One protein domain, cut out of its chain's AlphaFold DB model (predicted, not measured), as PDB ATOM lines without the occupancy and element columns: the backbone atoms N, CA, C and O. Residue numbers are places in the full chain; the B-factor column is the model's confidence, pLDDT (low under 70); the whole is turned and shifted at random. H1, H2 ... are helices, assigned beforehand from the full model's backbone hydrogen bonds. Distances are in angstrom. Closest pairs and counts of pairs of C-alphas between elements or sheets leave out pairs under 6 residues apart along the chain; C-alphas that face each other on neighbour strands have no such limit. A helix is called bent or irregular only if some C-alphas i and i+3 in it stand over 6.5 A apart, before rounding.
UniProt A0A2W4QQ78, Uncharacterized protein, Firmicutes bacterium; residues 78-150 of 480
ATOM      1  N   LEU A  78     165.850 146.153 118.043       60.22
ATOM      2  CA  LEU A  78     165.824 145.313 119.233       60.22
ATOM      3  C   LEU A  78     164.815 145.840 120.264       60.22
ATOM      4  O   LEU A  78     164.110 145.042 120.873       60.22
ATOM      5  N   ASP A  79     164.694 147.160 120.418       65.50
ATOM      6  CA  ASP A  79     163.693 147.778 121.297       65.50
ATOM      7  C   ASP A  79     162.277 147.569 120.764       65.50
ATOM      8  O   ASP A  79     161.374 147.249 121.530       65.50
ATOM      9  N   CYS A  80     162.085 147.641 119.446       66.44
ATOM     10  CA  CYS A  80     160.808 147.324 118.809       66.44
ATOM     11  C   CYS A  80     160.400 145.862 119.019       66.44
ATOM     12  O   CYS A  80     159.265 145.579 119.408       66.44
ATOM     13  N   LEU A  81     161.335 144.929 118.827       64.50
ATOM     14  CA  LEU A  81     161.114 143.504 119.067       64.50
ATOM     15  C   LEU A  81     160.893 143.194 120.551       64.50
ATOM     16  O   LEU A  81     160.067 142.348 120.870       64.50
ATOM     17  N   ARG A  82     161.582 143.887 121.462       64.19
ATOM     18  CA  ARG A  82     161.383 143.747 122.914       64.19
ATOM     19  C   ARG A  82     160.049 144.320 123.383       64.19
ATOM     20  O   ARG A  82     159.457 143.772 124.305       64.19
ATOM     21  N   ARG A  83     159.594 145.421 122.779       63.31
ATOM     22  CA  ARG A  83     158.397 146.158 123.208       63.31
ATOM     23  C   ARG A  83     157.106 145.609 122.603       63.31
ATOM     24  O   ARG A  83     156.079 145.679 123.266       63.31
ATOM     25  N   PHE A  84     157.158 145.069 121.383       60.88
ATOM     26  CA  PHE A  84     155.977 144.575 120.663       60.88
ATOM     27  C   PHE A  84     156.111 143.127 120.165       60.88
ATOM     28  O   PHE A  84     155.107 142.457 119.979       60.88
ATOM     29  N   GLY A  85     157.322 142.607 119.943       55.94
ATOM     30  CA  GLY A  85     157.523 141.287 119.327       55.94
ATOM     31  C   GLY A  85     157.038 141.201 117.866       55.94
ATOM     32  O   GLY A  85     156.124 141.901 117.440       55.94
ATOM     33  N   LEU A  86     157.628 140.311 117.057       55.84
ATOM     34  CA  LEU A  86     157.202 140.117 115.653       55.84
ATOM     35  C   LEU A  86     155.737 139.670 115.532       55.84
ATOM     36  O   LEU A  86     155.042 140.077 114.607       55.84
ATOM     37  N   ALA A  87     155.264 138.861 116.484       53.34
ATOM     38  CA  ALA A  87     153.910 138.314 116.475       53.34
ATOM     39  C   ALA A  87     152.820 139.342 116.842       53.34
ATOM     40  O   ALA A  87     151.694 139.201 116.368       53.34
ATOM     41  N   GLU A  88     153.121 140.379 117.639       55.03
ATOM     42  CA  GLU A  88     152.116 141.385 118.034       55.03
ATOM     43  C   GLU A  88     152.157 142.662 117.181       55.03
ATOM     44  O   GLU A  88     151.232 143.474 117.244       55.03
ATOM     45  N   LEU A  89     153.161 142.820 116.306       59.25
ATOM     46  CA  LEU A  89     153.242 143.947 115.369       59.25
ATOM     47  C   LEU A  89     152.068 143.990 114.375       59.25
ATOM     48  O   LEU A  89     151.635 145.080 114.012       59.25
ATOM     49  N   GLY A  90     151.519 142.844 113.962       61.62
ATOM     50  CA  GLY A  90     150.325 142.794 113.103       61.62
ATOM     51  C   GLY A  90     149.089 143.419 113.774       61.62
ATOM     52  O   GLY A  90     148.576 144.430 113.292       61.62
ATOM     53  N   PRO A  91     148.642 142.895 114.933       64.38
ATOM     54  CA  PRO A  91     147.550 143.484 115.714       64.38
ATOM     55  C   PRO A  91     147.792 144.940 116.152       64.38
ATOM     56  O   PRO A  91     146.849 145.732 116.229       64.38
ATOM     57  N   ALA A  92     149.041 145.320 116.437       63.19
ATOM     58  CA  ALA A  92     149.393 146.688 116.811       63.19
ATOM     59  C   ALA A  92     149.262 147.674 115.631       63.19
ATOM     60  O   ALA A  92     148.788 148.796 115.817       63.19
ATOM     61  N   VAL A  93     149.604 147.252 114.409       68.81
ATOM     62  CA  VAL A  93     149.381 148.042 113.185       68.81
ATOM     63  C   VAL A  93     147.891 148.233 112.911       68.81
ATOM     64  O   VAL A  93     147.480 149.343 112.585       68.81
ATOM     65  N   ASP A  94     147.056 147.218 113.133       71.12
ATOM     66  CA  ASP A  94     145.600 147.379 113.024       71.12
ATOM     67  C   ASP A  94     145.065 148.454 113.985       71.12
ATOM     68  O   ASP A  94     144.128 149.182 113.652       71.12
ATOM     69  N   ALA A  95     145.658 148.578 115.177       67.12
ATOM     70  CA  ALA A  95     145.302 149.615 116.141       67.12
ATOM     71  C   ALA A  95     145.785 151.017 115.718       67.12
ATOM     72  O   ALA A  95     145.060 151.990 115.940       67.12
ATOM     73  N   LEU A  96     146.960 151.127 115.080       70.19
ATOM     74  CA  LEU A  96     147.442 152.376 114.470       70.19
ATOM     75  C   LEU A  96     146.548 152.829 113.318       70.19
ATOM     76  O   LEU A  96     146.169 153.996 113.251       70.19
ATOM     77  N   ILE A  97     146.201 151.905 112.422       69.88
ATOM     78  CA  ILE A  97     145.390 152.185 111.233       69.88
ATOM     79  C   ILE A  97     143.965 152.604 111.629       69.88
ATOM     80  O   ILE A  97     143.355 153.416 110.942       69.88
ATOM     81  N   ARG A  98     143.455 152.135 112.778       70.56
ATOM     82  CA  ARG A  98     142.183 152.590 113.383       70.56
ATOM     83  C   ARG A  98     142.311 153.867 114.229       70.56
ATOM     84  O   ARG A  98     141.405 154.183 114.999       70.56
ATOM     85  N   GLY A  99     143.430 154.579 114.123       62.62
ATOM     86  CA  GLY A  99     143.583 155.934 114.640       62.62
ATOM     87  C   GLY A  99     144.068 156.080 116.073       62.62
ATOM     88  O   GLY A  99     143.870 157.137 116.667       62.62
ATOM     89  N   ARG A 100     144.723 155.068 116.656       66.44
ATOM     90  CA  ARG A 100     145.473 155.289 117.903       66.44
ATOM     91  C   ARG A 100     146.811 155.958 117.571       66.44
ATOM     92  O   ARG A 100     147.656 155.307 116.959       66.44
ATOM     93  N   PRO A 101     147.043 157.228 117.947       65.25
ATOM     94  CA  PRO A 101     148.295 157.896 117.624       65.25
ATOM     95  C   PRO A 101     149.435 157.313 118.468       65.25
ATOM     96  O   PRO A 101     149.367 157.303 119.695       65.25
ATOM     97  N   SER A 102     150.497 156.845 117.816       82.38
ATOM     98  CA  SER A 102     151.751 156.466 118.471       82.38
ATOM     99  C   SER A 102     152.905 156.627 117.487       82.38
ATOM    100  O   SER A 102     153.025 155.854 116.538       82.38
ATOM    101  N   ASP A 103     153.735 157.654 117.691       84.50
ATOM    102  CA  ASP A 103     154.918 157.871 116.850       84.50
ATOM    103  C   ASP A 103     155.958 156.762 117.055       84.50
ATOM    104  O   ASP A 103     156.438 156.206 116.074       84.50
ATOM    105  N   ASP A 104     156.215 156.362 118.305       81.81
ATOM    106  CA  ASP A 104     157.106 155.245 118.656       81.81
ATOM    107  C   ASP A 104     156.769 153.966 117.880       81.81
ATOM    108  O   ASP A 104     157.650 153.311 117.319       81.81
ATOM    109  N   LEU A 105     155.482 153.606 117.814       82.38
ATOM    110  CA  LEU A 105     155.057 152.419 117.084       82.38
ATOM    111  C   LEU A 105     155.232 152.614 115.575       82.38
ATOM    112  O   LEU A 105     155.704 151.697 114.909       82.38
ATOM    113  N   TRP A 106     154.949 153.801 115.030       87.38
ATOM    114  CA  TRP A 106     155.246 154.091 113.625       87.38
ATOM    115  C   TRP A 106     156.742 154.032 113.298       87.38
ATOM    116  O   TRP A 106     157.104 153.552 112.226       87.38
ATOM    117  N   GLN A 107     157.619 154.469 114.202       87.75
ATOM    118  CA  GLN A 107     159.066 154.323 114.033       87.75
ATOM    119  C   GLN A 107     159.468 152.843 114.000       87.75
ATOM    120  O   GLN A 107     160.274 152.445 113.158       87.75
ATOM    121  N   CYS A 108     158.861 152.007 114.847       84.62
ATOM    122  CA  CYS A 108     159.060 150.560 114.795       84.62
ATOM    123  C   CYS A 108     158.572 149.943 113.485       84.62
ATOM    124  O   CYS A 108     159.307 149.190 112.852       84.62
ATOM    125  N   VAL A 109     157.373 150.316 113.035       86.31
ATOM    126  CA  VAL A 109     156.820 149.895 111.743       86.31
ATOM    127  C   VAL A 109     157.754 150.299 110.597       86.31
ATOM    128  O   VAL A 109     158.055 149.477 109.735       86.31
ATOM    129  N   ALA A 110     158.263 151.536 110.608       88.75
ATOM    130  CA  ALA A 110     159.194 152.048 109.606       88.75
ATOM    131  C   ALA A 110     160.491 151.238 109.553       88.75
ATOM    132  O   ALA A 110     160.932 150.867 108.468       88.75
ATOM    133  N   ARG A 111     161.087 150.927 110.710       85.25
ATOM    134  CA  ARG A 111     162.302 150.107 110.769       85.25
ATOM    135  C   ARG A 111     162.036 148.695 110.278       85.25
ATOM    136  O   ARG A 111     162.789 148.217 109.441       85.25
ATOM    137  N   THR A 112     160.970 148.035 110.726       83.62
ATOM    138  CA  THR A 112     160.640 146.674 110.259       83.62
ATOM    139  C   THR A 112     160.437 146.656 108.749       83.62
ATOM    140  O   THR A 112     160.988 145.800 108.065       83.62
ATOM    141  N   ALA A 113     159.753 147.663 108.208       86.81
ATOM    142  CA  ALA A 113     159.537 147.824 106.775       86.81
ATOM    143  C   ALA A 113     160.824 148.035 105.949       86.81
ATOM    144  O   ALA A 113     160.815 147.778 104.745       86.81
ATOM    145  N   GLN A 114     161.928 148.490 106.553       86.25
ATOM    146  CA  GLN A 114     163.222 148.590 105.863       86.25
ATOM    147  C   GLN A 114     163.872 147.219 105.636       86.25
ATOM    148  O   GLN A 114     164.563 147.045 104.635       86.25
ATOM    149  N   PHE A 115     163.639 146.255 106.532       81.94
ATOM    150  CA  PHE A 115     164.252 144.921 106.467       81.94
ATOM    151  C   PHE A 115     163.306 143.852 105.907       81.94
ATOM    152  O   PHE A 115     163.762 142.895 105.290       81.94
ATOM    153  N   ASP A 116     161.996 144.023 106.083       83.75
ATOM    154  CA  ASP A 116     160.975 143.092 105.616       83.75
ATOM    155  C   ASP A 116     160.065 143.766 104.579       83.75
ATOM    156  O   ASP A 116     159.132 144.517 104.889       83.75
ATOM    157  N   ARG A 117     160.328 143.455 103.303       86.12
ATOM    158  CA  ARG A 117     159.535 143.962 102.177       86.12
ATOM    159  C   ARG A 117     158.085 143.484 102.223       86.12
ATOM    160  O   ARG A 117     157.204 144.188 101.736       86.12
ATOM    161  N   GLN A 118     157.830 142.267 102.713       83.06
ATOM    162  CA  GLN A 118     156.482 141.687 102.750       83.06
ATOM    163  C   GLN A 118     155.642 142.392 103.804       83.06
ATOM    164  O   GLN A 118     154.505 142.783 103.524       83.06
ATOM    165  N   TYR A 119     156.234 142.630 104.970       83.62
ATOM    166  CA  TYR A 119     155.645 143.460 106.004       83.62
ATOM    167  C   TYR A 119     155.375 144.878 105.494       83.62
ATOM    168  O   TYR A 119     154.244 145.352 105.589       83.62
ATOM    169  N   ARG A 120     156.367 145.535 104.872       89.62
ATOM    170  CA  ARG A 120     156.205 146.879 104.293       89.62
ATOM    171  C   ARG A 120     155.008 146.959 103.350       89.62
ATOM    172  O   ARG A 120     154.179 147.855 103.494       89.62
ATOM    173  N   ALA A 121     154.922 146.028 102.402       88.81
ATOM    174  CA  ALA A 121     153.862 146.013 101.405       88.81
ATOM    175  C   ALA A 121     152.478 145.775 102.028       88.81
ATOM    176  O   ALA A 121     151.507 146.439 101.668       88.81
ATOM    177  N   TRP A 122     152.391 144.876 103.014       86.12
ATOM    178  CA  TRP A 122     151.154 144.639 103.759       86.12
ATOM    179  C   TRP A 122     150.664 145.902 104.480       86.12
ATOM    180  O   TRP A 122     149.506 146.287 104.307       86.12
ATOM    181  N   VAL A 123     151.539 146.570 105.240       87.31
ATOM    182  CA  VAL A 123     151.182 147.795 105.974       87.31
ATOM    183  C   VAL A 123     150.777 148.908 105.004       87.31
ATOM    184  O   VAL A 123     149.751 149.557 105.204       87.31
ATOM    185  N   ALA A 124     151.557 149.123 103.939       90.94
ATOM    186  CA  ALA A 124     151.312 150.188 102.969       90.94
ATOM    187  C   ALA A 124     149.941 150.028 102.302       90.94
ATOM    188  O   ALA A 124     149.145 150.970 102.272       90.94
ATOM    189  N   TYR A 125     149.640 148.814 101.841       88.12
ATOM    190  CA  TYR A 125     148.353 148.477 101.249       88.12
ATOM    191  C   TYR A 125     147.196 148.683 102.241       88.12
ATOM    192  O   TYR A 125     146.209 149.344 101.918       88.12
ATOM    193  N   ALA A 126     147.338 148.211 103.485       86.12
ATOM    194  CA  ALA A 126     146.308 148.357 104.516       86.12
ATOM    195  C   ALA A 126     145.972 149.828 104.839       86.12
ATOM    196  O   ALA A 126     144.802 150.158 105.076       86.12
ATOM    197  N   ILE A 127     146.972 150.718 104.809       87.94
ATOM    198  CA  ILE A 127     146.776 152.163 104.986       87.94
ATOM    199  C   ILE A 127     145.974 152.756 103.823       87.94
ATOM    200  O   ILE A 127     145.003 153.476 104.062       87.94
ATOM    201  N   VAL A 128     146.341 152.443 102.575       89.00
ATOM    202  CA  VAL A 128     145.633 152.961 101.390       89.00
ATOM    203  C   VAL A 128     144.158 152.553 101.413       89.00
ATOM    204  O   VAL A 128     143.289 153.385 101.154       89.00
ATOM    205  N   LEU A 129     143.864 151.310 101.798       85.75
ATOM    206  CA  LEU A 129     142.496 150.792 101.882       85.75
ATOM    207  C   LEU A 129     141.661 151.409 103.006       85.75
ATOM    208  O   LEU A 129     140.469 151.658 102.829       85.75
ATOM    209  N   SER A 130     142.258 151.606 104.181       80.50
ATOM    210  CA  SER A 130     141.551 152.171 105.340       80.50
ATOM    211  C   SER A 130     141.362 153.684 105.207       80.50
ATOM    212  O   SER A 130     140.457 154.265 105.806       80.50
ATOM    213  N   GLY A 131     142.179 154.311 104.361       75.94
ATOM    214  CA  GLY A 131     142.227 155.745 104.165       75.94
ATOM    215  C   GLY A 131     143.059 156.446 105.239       75.94
ATOM    216  O   GLY A 131     143.259 155.966 106.349       75.94
ATOM    217  N   MET A 132     143.521 157.647 104.902       74.81
ATOM    218  CA  MET A 132     144.392 158.459 105.759       74.81
ATOM    219  C   MET A 132     143.651 159.246 106.849       74.81
ATOM    220  O   MET A 132     144.271 160.037 107.549       74.81
ATOM    221  N   LYS A 133     142.326 159.089 106.982       75.12
ATOM    222  CA  LYS A 133     141.502 159.950 107.854       75.12
ATOM    223  C   LYS A 133     141.874 159.837 109.330       75.12
ATOM    224  O   LYS A 133     141.857 160.844 110.029       75.12
ATOM    225  N   ASP A 134     142.228 158.631 109.759       75.88
ATOM    226  CA  ASP A 134     142.506 158.320 111.162       75.88
ATOM    227  C   ASP A 134     144.014 158.317 111.473       75.88
ATOM    228  O   ASP A 134     144.423 158.239 112.630       75.88
ATOM    229  N   ILE A 135     144.866 158.454 110.453       82.06
ATOM    230  CA  ILE A 135     146.324 158.465 110.593       82.06
ATOM    231  C   ILE A 135     146.798 159.912 110.551       82.06
ATOM    232  O   ILE A 135     146.506 160.631 109.604       82.06
ATOM    233  N   ASN A 136     147.576 160.344 111.544       84.81
ATOM    234  CA  ASN A 136     148.211 161.659 111.513       84.81
ATOM    235  C   ASN A 136     149.473 161.623 110.619       84.81
ATOM    236  O   ASN A 136     150.501 161.104 111.065       84.81
ATOM    237  N   PRO A 137     149.457 162.203 109.398       86.88
ATOM    238  CA  PRO A 137     150.602 162.153 108.488       86.88
ATOM    239  C   PRO A 137     151.762 163.068 108.915       86.88
ATOM    240  O   PRO A 137     152.840 163.027 108.318       86.88
ATOM    241  N   ALA A 138     151.561 163.917 109.930       87.56
ATOM    242  CA  ALA A 138     152.606 164.779 110.475       87.56
ATOM    243  C   ALA A 138     153.557 164.040 111.433       87.56
ATOM    244  O   ALA A 138     154.591 164.595 111.795       87.56
ATOM    245  N   LEU A 139     153.223 162.809 111.843       88.38
ATOM    246  CA  LEU A 139     154.067 162.002 112.724       88.38
ATOM    247  C   LEU A 139     155.388 161.619 112.023       88.38
ATOM    248  O   LEU A 139     155.341 161.016 110.943       88.38
ATOM    249  N   PRO A 140     156.564 161.932 112.606       90.25
ATOM    250  CA  PRO A 140     157.863 161.588 112.026       90.25
ATOM    251  C   PRO A 140     158.028 160.100 111.702       90.25
ATOM    252  O   PRO A 140     158.552 159.763 110.637       90.25
ATOM    253  N   GLY A 141     157.545 159.211 112.571       88.88
ATOM    254  CA  GLY A 141     157.554 157.768 112.359       88.88
ATOM    255  C   GLY A 141     156.707 157.354 111.158       88.88
ATOM    256  O   GLY A 141     157.149 156.540 110.348       88.88
ATOM    257  N   TYR A 142     155.514 157.942 110.989       90.50
ATOM    258  CA  TYR A 142     154.665 157.651 109.828       90.50
ATOM    259  C   TYR A 142     155.360 158.093 108.538       90.50
ATOM    260  O   TYR A 142     155.415 157.339 107.571       90.50
ATOM    261  N   GLN A 143     155.947 159.293 108.528       91.81
ATOM    262  CA  GLN A 143     156.698 159.781 107.372       91.81
ATOM    263  C   GLN A 143     157.916 158.903 107.075       91.81
ATOM    264  O   GLN A 143     158.234 158.667 105.910       91.81
ATOM    265  N   ALA A 144     158.600 158.407 108.111       91.19
ATOM    266  CA  ALA A 144     159.692 157.457 107.955       91.19
ATOM    267  C   ALA A 144     159.206 156.157 107.302       91.19
ATOM    268  O   ALA A 144     159.838 155.711 106.348       91.19
ATOM    269  N   PHE A 145     158.068 155.609 107.741       92.06
ATOM    270  CA  PHE A 145     157.451 154.440 107.116       92.06
ATOM    271  C   PHE A 145     157.050 154.721 105.664       92.06
ATOM    272  O   PHE A 145     157.446 153.977 104.771       92.06
ATOM    273  N   ALA A 146     156.317 155.804 105.398       92.75
ATOM    274  CA  ALA A 146     155.814 156.117 104.065       92.75
ATOM    275  C   ALA A 146     156.962 156.270 103.047       92.75
ATOM    276  O   ALA A 146     156.894 155.706 101.953       92.75
ATOM    277  N   ARG A 147     158.075 156.903 103.448       92.62
ATOM    278  CA  ARG A 147     159.301 157.004 102.633       92.62
ATOM    279  C   ARG A 147     159.926 155.654 102.279       92.62
ATOM    280  O   ARG A 147     160.619 155.568 101.270       92.62
ATOM    281  N   THR A 148     159.683 154.586 103.045       92.88
ATOM    282  CA  THR A 148     160.189 153.246 102.683       92.88
ATOM    283  C   THR A 148     159.549 152.683 101.415       92.88
ATOM    284  O   THR A 148     160.122 151.785 100.802       92.88
ATOM    285  N   THR A 149     158.385 153.211 101.021       94.12
ATOM    286  CA  THR A 149     157.642 152.807  99.816       94.12
ATOM    287  C   THR A 149     157.994 153.649  98.586       94.12
ATOM    288  O   THR A 149     157.552 153.355  97.480       94.12
ATOM    289  N   GLU A 150     158.781 154.715  98.747       94.56
ATOM    290  CA  GLU A 150     159.157 155.569  97.625       94.56
ATOM    291  C   GLU A 150     160.183 154.880  96.722       94.56
ATOM    292  O   GLU A 150     161.130 154.236  97.184       94.56
TER     293      GLU A 150
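What this domain is: This is residues 78 to 150 of the 480 residues of an uncharacterized protein of Firmicutes bacterium (UniProt A0A2W4QQ78). What shape do these atoms make? The long, kinked helix H1 and helix H3 run the same way on two sides of a small frame, and H2 spans between them, with the short H4 side by side with H2. What is it made of? The printed part has 73 residues with four named helices, in the order H1, H2, H3, H4, and no named strand, so the class is all helix. It is compact, with a radius of gyration of the C-alphas of 10.9 A, and spans 30 by 24 by 20 A.

Where its parts are: Where is the longest helix? H1, residues 78 to 97, is 23.0 A long, from C-alpha 78 at (165.824, 145.313, 119.233); it has a kink of 93 degrees near residue 90 and is irregular, with C-alphas 83 and 86 9.7 A apart. Where are the others? H2 is residues 103 to 115, 19.0 A; H3 is residues 117 to 130, 20.0 A; H4 is residues 140 to 147, 10.6 A, ending at C-alpha 147 at (159.301, 157.004, 102.633).

How they stand to each other: What does H1 touch? H1 touches H2, about perpendicular at 74 degrees, the closest C-alphas being those of Cys 80 and Cys 108, 5.4 A apart. With residues 93 to 97 alone it touches H3, at a shallow tilt of 28 degrees, the same way; the closest C-alphas, of Ile 97 and Ile 127, are 6.4 A apart. What of the hub, H2? H2 touches H4 at a shallow tilt of 28 degrees, the same way, C-alphas of Ala 110 and Phe 145 being closest at 3.9 A, and touches H3 only at the corner, where the closest C-alphas, of Ala 113 and Arg 120, are 4.3 A apart. H1 and H4 are apart. Are the backbones in range? Every O i to N i+4 pair is within hydrogen-bond range in H3 and H4, with 11 of 16 in H1 and 8 of 9 in H2.

The domain as a whole: How large is it? The two C-alphas farthest apart, of Leu 78 and Lys 133, are 30.6 A apart. Is it unbroken and confident? The printed part has no cut, and no link is long. The mean pLDDT of the printed part is 78.8, with 21 residues under 70, among them residues 78 to 93.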